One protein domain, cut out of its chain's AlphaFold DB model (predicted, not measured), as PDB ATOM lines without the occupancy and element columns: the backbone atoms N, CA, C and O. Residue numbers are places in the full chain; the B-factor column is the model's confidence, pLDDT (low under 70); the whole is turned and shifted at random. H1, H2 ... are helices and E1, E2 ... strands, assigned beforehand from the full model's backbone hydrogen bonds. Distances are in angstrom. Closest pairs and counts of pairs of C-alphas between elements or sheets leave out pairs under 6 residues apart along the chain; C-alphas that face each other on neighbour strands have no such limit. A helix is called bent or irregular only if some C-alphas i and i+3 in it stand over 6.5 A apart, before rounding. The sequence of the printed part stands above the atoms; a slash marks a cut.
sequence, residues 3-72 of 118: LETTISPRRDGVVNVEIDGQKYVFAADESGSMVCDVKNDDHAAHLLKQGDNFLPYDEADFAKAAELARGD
ATOM      1  N   LEU A   3     259.321 125.841 327.091       91.38
ATOM      2  CA  LEU A   3     260.384 125.700 328.080       91.38
ATOM      3  C   LEU A   3     261.001 124.313 327.970       91.38
ATOM      4  O   LEU A   3     260.283 123.317 327.836       91.38
ATOM      5  N   GLU A   4     262.321 124.256 328.059       92.50
ATOM      6  CA  GLU A   4     263.063 123.033 328.304       92.50
ATOM      7  C   GLU A   4     263.427 122.896 329.780       92.50
ATOM      8  O   GLU A   4     263.536 123.883 330.509       92.50
ATOM      9  N   THR A   5     263.606 121.659 330.234       91.31
ATOM     10  CA  THR A   5     264.089 121.368 331.581       91.31
ATOM     11  C   THR A   5     265.322 120.479 331.555       91.31
ATOM     12  O   THR A   5     265.411 119.513 330.797       91.31
ATOM     13  N   THR A   6     266.267 120.796 332.439       89.88
ATOM     14  CA  THR A   6     267.487 120.011 332.676       89.88
ATOM     15  C   THR A   6     267.253 118.874 333.677       89.88
ATOM     16  O   THR A   6     268.119 118.019 333.889       89.88
ATOM     17  N   ILE A   7     266.065 118.825 334.289       88.75
ATOM     18  CA  ILE A   7     265.695 117.807 335.266       88.75
ATOM     19  C   ILE A   7     265.624 116.445 334.572       88.75
ATOM     20  O   ILE A   7     264.831 116.214 333.661       88.75
ATOM     21  N   SER A   8     266.423 115.496 335.058       86.19
ATOM     22  CA  SER A   8     266.409 114.129 334.539       86.19
ATOM     23  C   SER A   8     265.098 113.410 334.902       86.19
ATOM     24  O   SER A   8     264.766 113.305 336.093       86.19
ATOM     25  N   PRO A   9     264.356 112.861 333.921       86.88
ATOM     26  CA  PRO A   9     263.140 112.109 334.198       86.88
ATOM     27  C   PRO A   9     263.471 110.814 334.952       86.88
ATOM     28  O   PRO A   9     264.438 110.122 334.645       86.88
ATOM     29  N   ARG A  10     262.660 110.467 335.959       81.69
ATOM     30  CA  ARG A  10     262.981 109.344 336.862       81.69
ATOM     31  C   ARG A  10     262.602 107.963 336.326       81.69
ATOM     32  O   ARG A  10     263.433 107.063 336.338       81.69
ATOM     33  N   ARG A  11     261.333 107.749 335.967       75.94
ATOM     34  CA  ARG A  11     260.791 106.409 335.642       75.94
ATOM     35  C   ARG A  11     260.001 106.385 334.344       75.94
ATOM     36  O   ARG A  11     260.219 105.503 333.527       75.94
ATOM     37  N   ASP A  12     259.127 107.364 334.158       76.56
ATOM     38  CA  ASP A  12     258.212 107.433 333.016       76.56
ATOM     39  C   ASP A  12     258.810 108.143 331.791       76.56
ATOM     40  O   ASP A  12     258.130 108.314 330.786       76.56
ATOM     41  N   GLY A  13     260.071 108.586 331.865       84.44
ATOM     42  CA  GLY A  13     260.717 109.331 330.776       84.44
ATOM     43  C   GLY A  13     260.183 110.755 330.585       84.44
ATOM     44  O   GLY A  13     260.540 111.407 329.613       84.44
ATOM     45  N   VAL A  14     259.351 111.237 331.513       89.62
ATOM     46  CA  VAL A  14     258.769 112.585 331.512       89.62
ATOM     47  C   VAL A  14     258.957 113.265 332.866       89.62
ATOM     48  O   VAL A  14     259.020 112.597 333.907       89.62
ATOM     49  N   VAL A  15     259.012 114.596 332.863       90.00
ATOM     50  CA  VAL A  15     258.999 115.423 334.078       90.00
ATOM     51  C   VAL A  15     257.618 116.053 334.209       90.00
ATOM     52  O   VAL A  15     257.123 116.691 333.286       90.00
ATOM     53  N   ASN A  16     256.971 115.839 335.353       90.94
ATOM     54  CA  ASN A  16     255.667 116.421 335.643       90.94
ATOM     55  C   ASN A  16     255.852 117.545 336.655       90.94
ATOM     56  O   ASN A  16     256.369 117.291 337.743       90.94
ATOM     57  N   VAL A  17     255.397 118.742 336.311       89.44
ATOM     58  CA  VAL A  17     255.388 119.891 337.215       89.44
ATOM     59  C   VAL A  17     253.944 120.313 337.427       89.44
ATOM     60  O   VAL A  17     253.185 120.416 336.469       89.44
ATOM     61  N   GLU A  18     253.547 120.509 338.678       92.62
ATOM     62  CA  GLU A  18     252.216 120.999 339.029       92.62
ATOM     63  C   GLU A  18     252.354 122.384 339.656       92.62
ATOM     64  O   GLU A  18     253.111 122.550 340.611       92.62
ATOM     65  N   ILE A  19     251.651 123.363 339.092       90.38
ATOM     66  CA  ILE A  19     251.619 124.756 339.552       90.38
ATOM     67  C   ILE A  19     250.151 125.151 339.617       90.38
ATOM     68  O   ILE A  19     249.434 124.972 338.634       90.38
ATOM     69  N   ASP A  20     249.689 125.597 340.784       88.56
ATOM     70  CA  ASP A  20     248.295 126.002 341.017       88.56
ATOM     71  C   ASP A  20     247.248 124.968 340.548       88.56
ATOM     72  O   ASP A  20     246.175 125.290 340.040       88.56
ATOM     73  N   GLY A  21     247.568 123.676 340.699       89.00
ATOM     74  CA  GLY A  21     246.715 122.561 340.270       89.00
ATOM     75  C   GLY A  21     246.717 122.297 338.760       89.00
ATOM     76  O   GLY A  21     246.030 121.385 338.292       89.00
ATOM     77  N   GLN A  22     247.497 123.050 337.982       90.50
ATOM     78  CA  GLN A  22     247.730 122.799 336.567       90.50
ATOM     79  C   GLN A  22     248.992 121.962 336.368       90.50
ATOM     80  O   GLN A  22     250.081 122.307 336.822       90.50
ATOM     81  N   LYS A  23     248.841 120.852 335.642       92.19
ATOM     82  CA  LYS A  23     249.921 119.904 335.372       92.19
ATOM     83  C   LYS A  23     250.575 120.167 334.015       92.19
ATOM     84  O   LYS A  23     249.921 120.058 332.979       92.19
ATOM     85  N   TYR A  24     251.876 120.419 334.036       91.94
ATOM     86  CA  TYR A  24     252.758 120.526 332.879       91.94
ATOM     87  C   TYR A  24     253.586 119.256 332.741       91.94
ATOM     88  O   TYR A  24     254.194 118.785 333.704       91.94
ATOM     89  N   VAL A  25     253.588 118.679 331.543       92.88
ATOM     90  CA  VAL A  25     254.306 117.438 331.246       92.88
ATOM     91  C   VAL A  25     255.399 117.753 330.242       92.88
ATOM     92  O   VAL A  25     255.110 118.059 329.087       92.88
ATOM     93  N   PHE A  26     256.644 117.684 330.695       92.31
ATOM     94  CA  PHE A  26     257.822 117.821 329.855       92.31
ATOM     95  C   PHE A  26     258.203 116.444 329.325       92.31
ATOM     96  O   PHE A  26     258.407 115.506 330.104       92.31
ATOM     97  N   ALA A  27     258.280 116.328 328.005       92.25
ATOM     98  CA  ALA A  27     258.610 115.092 327.308       92.25
ATOM     99  C   ALA A  27     259.812 115.299 326.384       92.25
ATOM    100  O   ALA A  27     260.115 116.429 326.003       92.25
ATOM    101  N   ALA A  28     260.485 114.203 326.028       91.56
ATOM    102  CA  ALA A  28     261.599 114.228 325.087       91.56
ATOM    103  C   ALA A  28     261.159 114.737 323.708       91.56
ATOM    104  O   ALA A  28     260.235 114.178 323.114       91.56
ATOM    105  N   ASP A  29     261.849 115.754 323.200       88.94
ATOM    106  CA  ASP A  29     261.768 116.178 321.801       88.94
ATOM    107  C   ASP A  29     262.685 115.325 320.903       88.94
ATOM    108  O   ASP A  29     263.371 114.415 321.379       88.94
ATOM    109  N   GLU A  30     262.757 115.635 319.605       85.56
ATOM    110  CA  GLU A  30     263.611 114.922 318.639       85.56
ATOM    111  C   GLU A  30     265.106 114.970 319.011       85.56
ATOM    112  O   GLU A  30     265.856 114.037 318.720       85.56
ATOM    113  N   SER A  31     265.521 116.021 319.723       83.38
ATOM    114  CA  SER A  31     266.879 116.201 320.255       83.38
ATOM    115  C   SER A  31     267.128 115.483 321.590       83.38
ATOM    116  O   SER A  31     268.254 115.464 322.079       83.38
ATOM    117  N   GLY A  32     266.092 114.907 322.210       82.94
ATOM    118  CA  GLY A  32     266.166 114.275 323.531       82.94
ATOM    119  C   GLY A  32     266.044 115.236 324.722       82.94
ATOM    120  O   GLY A  32     266.020 114.770 325.862       82.94
ATOM    121  N   SER A  33     265.921 116.547 324.485       87.94
ATOM    122  CA  SER A  33     265.650 117.545 325.530       87.94
ATOM    123  C   SER A  33     264.213 117.441 326.038       87.94
ATOM    124  O   SER A  33     263.291 117.180 325.264       87.94
ATOM    125  N   MET A  34     264.010 117.645 327.342       91.81
ATOM    126  CA  MET A  34     262.683 117.620 327.959       91.81
ATOM    127  C   MET A  34     261.992 118.963 327.740       91.81
ATOM    128  O   MET A  34     262.379 119.941 328.365       91.81
ATOM    129  N   VAL A  35     260.960 119.018 326.903       92.75
ATOM    130  CA  VAL A  35     260.285 120.273 326.534       92.75
ATOM    131  C   VAL A  35     258.793 120.245 326.845       92.75
ATOM    132  O   VAL A  35     258.150 119.194 326.780       92.75
ATOM    133  N   CYS A  36     258.226 121.408 327.161       92.69
ATOM    134  CA  CYS A  36     256.791 121.600 327.364       92.69
ATOM    135  C   CYS A  36     256.337 122.966 326.835       92.69
ATOM    136  O   CYS A  36     257.062 123.956 326.945       92.69
ATOM    137  N   ASP A  37     255.122 123.028 326.286       92.19
ATOM    138  CA  ASP A  37     254.474 124.294 325.928       92.19
ATOM    139  C   ASP A  37     253.704 124.843 327.135       92.19
ATOM    140  O   ASP A  37     252.697 124.276 327.573       92.19
ATOM    141  N   VAL A  38     254.181 125.962 327.676       90.69
ATOM    142  CA  VAL A  38     253.551 126.651 328.800       90.69
ATOM    143  C   VAL A  38     252.778 127.851 328.265       90.69
ATOM    144  O   VAL A  38     253.349 128.842 327.809       90.69
ATOM    145  N   LYS A  39     251.446 127.754 328.305       89.06
ATOM    146  CA  LYS A  39     250.538 128.807 327.813       89.06
ATOM    147  C   LYS A  39     250.299 129.941 328.805       89.06
ATOM    148  O   LYS A  39     249.838 130.997 328.391       89.06
ATOM    149  N   ASN A  40     250.547 129.698 330.090       89.56
ATOM    150  CA  ASN A  40     250.370 130.699 331.133       89.56
ATOM    151  C   ASN A  40     251.716 131.370 331.416       89.56
ATOM    152  O   ASN A  40     252.640 130.708 331.888       89.56
ATOM    153  N   ASP A  41     251.812 132.663 331.119       87.81
ATOM    154  CA  ASP A  41     253.038 133.441 331.301       87.81
ATOM    155  C   ASP A  41     253.438 133.560 332.780       87.81
ATOM    156  O   ASP A  41     254.626 133.567 333.082       87.81
ATOM    157  N   ASP A  42     252.470 133.549 333.699       89.06
ATOM    158  CA  ASP A  42     252.720 133.568 335.145       89.06
ATOM    159  C   ASP A  42     253.401 132.274 335.622       89.06
ATOM    160  O   ASP A  42     254.452 132.290 336.264       89.06
ATOM    161  N   HIS A  43     252.882 131.121 335.189       91.12
ATOM    162  CA  HIS A  43     253.491 129.827 335.498       91.12
ATOM    163  C   HIS A  43     254.856 129.673 334.813       91.12
ATOM    164  O   HIS A  43     255.765 129.064 335.374       91.12
ATOM    165  N   ALA A  44     255.020 130.230 333.610       89.19
ATOM    166  CA  ALA A  44     256.307 130.251 332.930       89.19
ATOM    167  C   ALA A  44     257.329 131.112 333.689       89.19
ATOM    168  O   ALA A  44     258.451 130.660 333.899       89.19
ATOM    169  N   ALA A  45     256.934 132.294 334.170       89.56
ATOM    170  CA  ALA A  45     257.762 133.131 335.036       89.56
ATOM    171  C   ALA A  45     258.155 132.384 336.317       89.56
ATOM    172  O   ALA A  45     259.326 132.362 336.684       89.56
ATOM    173  N   HIS A  46     257.202 131.703 336.961       88.88
ATOM    174  CA  HIS A  46     257.466 130.896 338.150       88.88
ATOM    175  C   HIS A  46     258.506 129.796 337.892       88.88
ATOM    176  O   HIS A  46     259.410 129.610 338.700       88.88
ATOM    177  N   LEU A  47     258.411 129.091 336.760       88.62
ATOM    178  CA  LEU A  47     259.380 128.065 336.360       88.62
ATOM    179  C   LEU A  47     260.764 128.660 336.084       88.62
ATOM    180  O   LEU A  47     261.760 128.130 336.567       88.62
ATOM    181  N   LEU A  48     260.827 129.778 335.359       89.25
ATOM    182  CA  LEU A  48     262.077 130.470 335.030       89.25
ATOM    183  C   LEU A  48     262.785 131.032 336.276       89.25
ATOM    184  O   LEU A  48     264.011 131.061 336.328       89.25
ATOM    185  N   LYS A  49     262.033 131.408 337.320       88.19
ATOM    186  CA  LYS A  49     262.591 131.800 338.627       88.19
ATOM    187  C   LYS A  49     263.259 130.642 339.375       88.19
ATOM    188  O   LYS A  49     264.048 130.889 340.282       88.19
ATOM    189  N   GLN A  50     262.998 129.381 339.013       84.25
ATOM    190  CA  GLN A  50     263.643 128.217 339.645       84.25
ATOM    191  C   GLN A  50     265.098 127.994 339.181       84.25
ATOM    192  O   GLN A  50     265.680 126.944 339.477       84.25
ATOM    193  N   GLY A  51     265.688 128.967 338.479       78.81
ATOM    194  CA  GLY A  51     267.093 128.984 338.075       78.81
ATOM    195  C   GLY A  51     267.381 128.036 336.912       78.81
ATOM    196  O   GLY A  51     266.598 127.931 335.974       78.81
ATOM    197  N   ASP A  52     268.488 127.295 336.994       82.69
ATOM    198  CA  ASP A  52     269.022 126.444 335.912       82.69
ATOM    199  C   ASP A  52     268.172 125.203 335.568       82.69
ATOM    200  O   ASP A  52     268.543 124.373 334.732       82.69
ATOM    201  N   ASN A  53     267.034 125.032 336.242       88.50
ATOM    202  CA  ASN A  53     266.148 123.889 336.046       88.50
ATOM    203  C   ASN A  53     265.241 124.047 334.823       88.50
ATOM    204  O   ASN A  53     264.846 123.033 334.239       88.50
ATOM    205  N   PHE A  54     264.903 125.286 334.451       91.56
ATOM    206  CA  PHE A  54     263.997 125.596 333.348       91.56
ATOM    207  C   PHE A  54     264.554 126.728 332.498       91.56
ATOM    208  O   PHE A  54     264.907 127.788 333.006       91.56
ATOM    209  N   LEU A  55     264.613 126.498 331.192       91.25
ATOM    210  CA  LEU A  55     265.201 127.414 330.224       91.25
ATOM    211  C   LEU A  55     264.234 127.598 329.049       91.25
ATOM    212  O   LEU A  55     263.474 126.680 328.735       91.25
ATOM    213  N   PRO A  56     264.216 128.765 328.389       92.38
ATOM    214  CA  PRO A  56     263.502 128.918 327.128       92.38
ATOM    215  C   PRO A  56     264.124 128.004 326.067       92.38
ATOM    216  O   PRO A  56     265.331 128.037 325.852       92.38
ATOM    217  N   TYR A  57     263.293 127.190 325.412       91.19
ATOM    218  CA  TYR A  57     263.749 126.283 324.353       91.19
ATOM    219  C   TYR A  57     263.980 127.025 323.033       91.19
ATOM    220  O   TYR A  57     264.928 126.750 322.303       91.19
ATOM    221  N   ASP A  58     263.104 127.982 322.724       89.06
ATOM    222  CA  ASP A  58     263.146 128.749 321.484       89.06
ATOM    223  C   ASP A  58     263.873 130.082 321.693       89.06
ATOM    224  O   ASP A  58     263.531 130.836 322.601       89.06
ATOM    225  N   GLU A  59     264.810 130.433 320.801       86.12
ATOM    226  CA  GLU A  59     265.555 131.711 320.835       86.12
ATOM    227  C   GLU A  59     264.635 132.943 320.886       86.12
ATOM    228  O   GLU A  59     264.946 133.944 321.533       86.12
ATOM    229  N   ALA A  60     263.465 132.856 320.251       87.50
ATOM    230  CA  ALA A  60     262.459 133.916 320.258       87.50
ATOM    231  C   ALA A  60     261.840 134.156 321.648       87.50
ATOM    232  O   ALA A  60     261.409 135.270 321.945       87.50
ATOM    233  N   ASP A  61     261.815 133.129 322.500       85.81
ATOM    234  CA  ASP A  61     261.268 133.193 323.851       85.81
ATOM    235  C   ASP A  61     262.305 133.701 324.875       85.81
ATOM    236  O   ASP A  61     261.911 134.066 325.979       85.81
ATOM    237  N   PHE A  62     263.602 133.810 324.537       86.19
ATOM    238  CA  PHE A  62     264.647 134.263 325.477       86.19
ATOM    239  C   PHE A  62     264.426 135.689 325.978       86.19
ATOM    240  O   PHE A  62     264.595 135.952 327.167       86.19
ATOM    241  N   ALA A  63     264.044 136.611 325.088       86.62
ATOM    242  CA  ALA A  63     263.782 137.996 325.475       86.62
ATOM    243  C   ALA A  63     262.619 138.067 326.475       86.62
ATOM    244  O   ALA A  63     262.767 138.623 327.560       86.62
ATOM    245  N   LYS A  64     261.508 137.390 326.153       84.81
ATOM    246  CA  LYS A  64     260.327 137.312 327.017       84.81
ATOM    247  C   LYS A  64     260.633 136.597 328.337       84.81
ATOM    248  O   LYS A  64     260.177 137.030 329.388       84.81
ATOM    249  N   ALA A  65     261.427 135.527 328.299       85.94
ATOM    250  CA  ALA A  65     261.864 134.794 329.481       85.94
ATOM    251  C   ALA A  65     262.683 135.679 330.426       85.94
ATOM    252  O   ALA A  65     262.450 135.663 331.629       85.94
ATOM    253  N   ALA A  66     263.609 136.475 329.884       85.25
ATOM    254  CA  ALA A  66     264.422 137.400 330.666       85.25
ATOM    255  C   ALA A  66     263.578 138.511 331.311       85.25
ATOM    256  O   ALA A  66     263.841 138.891 332.451       85.25
ATOM    257  N   GLU A  67     262.557 139.010 330.609       85.44
ATOM    258  CA  GLU A  67     261.597 139.971 331.162       85.44
ATOM    259  C   GLU A  67     260.755 139.344 332.285       85.44
ATOM    260  O   GLU A  67     260.666 139.910 333.370       85.44
ATOM    261  N   LEU A  68     260.201 138.147 332.067       84.25
ATOM    262  CA  LEU A  68     259.370 137.436 333.047       84.25
ATOM    263  C   LEU A  68     260.150 136.975 334.286       84.25
ATOM    264  O   LEU A  68     259.624 137.016 335.395       84.25
ATOM    265  N   ALA A  69     261.404 136.550 334.116       83.06
ATOM    266  CA  ALA A  69     262.266 136.142 335.224       83.06
ATOM    267  C   ALA A  69     262.667 137.327 336.118       83.06
ATOM    268  O   ALA A  69     262.890 137.137 337.310       83.06
ATOM    269  N   ARG A  70     262.742 138.543 335.556       78.38
ATOM    270  CA  ARG A  70     263.030 139.786 336.292       78.38
ATOM    271  C   ARG A  70     261.781 140.453 336.874       78.38
ATOM    272  O   ARG A  70     261.865 141.080 337.920       78.38
ATOM    273  N   GLY A  71     260.641 140.342 336.195       61.97
ATOM    274  CA  GLY A  71     259.458 141.194 336.381       61.97
ATOM    275  C   GLY A  71     258.602 140.972 337.631       61.97
ATOM    276  O   GLY A  71     257.477 141.455 337.660       61.97
ATOM    277  N   ASP A  72     259.097 140.266 338.644       54.47
ATOM    278  CA  ASP A  72     258.369 140.035 339.905       54.47
ATOM    279  C   ASP A  72     259.166 140.470 341.142       54.47
ATOM    280  O   ASP A  72     258.696 140.325 342.264       54.47
TER     281      ASP A  72
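This is residues 3 to 72 of the 118 residues of an uncharacterized protein of Hyphomicrobiaceae bacterium (UniProt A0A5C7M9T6). A five-stranded sheet, strongly twisted and curled like part of a barrel, has the short helix H1 at the open side of its curl, by the edge strands E5 and E2. H2 packs across H1 and only grazes the sheet. The printed part has 70 residues, with five named strands and two named helices that follow along the chain as E1 E2 E3 E4 H1 E5 H2; the sheet, E2 - E3 - E4 - E1 - E5, is antiparallel throughout and the class is mixed, helices and strands. It is compact, with a radius of gyration of the C-alphas of 11.6 A and spans of 35 by 28 by 19 A.

The strands are E2, residues 15 to 19, 13.1 A; E3, 22 to 28, 19.9 A; E4, 34 to 37, 10.8 A; E1, 3 to 5, from C-alpha 3 at (260.384, 125.700, 328.080); and E5, 54 to 56. H1 is residues 41 to 48, 10.2 A. H2, residues 59 to 70, 17.6 A, ends at C-alpha 70 (263.030, 139.786, 336.292) and is irregular, but only just: C-alphas 60 and 63 are 6.8 A apart.

E2, E3 and E4 form a meander of antiparallel neighbours with two hairpins; E1 beside E4 completes a Greek key, its first strand neighbouring its fourth. Within hydrogen-bond range are N 17 and O 24, 2.9 A, N 35 and O 27, 2.9 A, N 5 and O 34, 2.8 A, and N 4 and O 55, 2.8 A. E4, H1 and E5 make a split strand-helix-strand unit, E1 between its strands, with a right-handed crossover. H1 is on the sheet; its closest C-alphas to E5 are Leu 48 and Phe 54, 5.5 A. H2 touches H1 with residues 65 to 69 alone, about perpendicular at 87 degrees, closest at the C-alphas of Ala 45 and Leu 68, 5.0 A. Every O i to N i+4 pair is within range in H1, 6 of 8 in H2.

The C-alphas farthest apart, Arg 11 and Gly 71, are 34.8 A apart. The printed part has no cut and no long link; pLDDT is under 70 at residues 71 to 72.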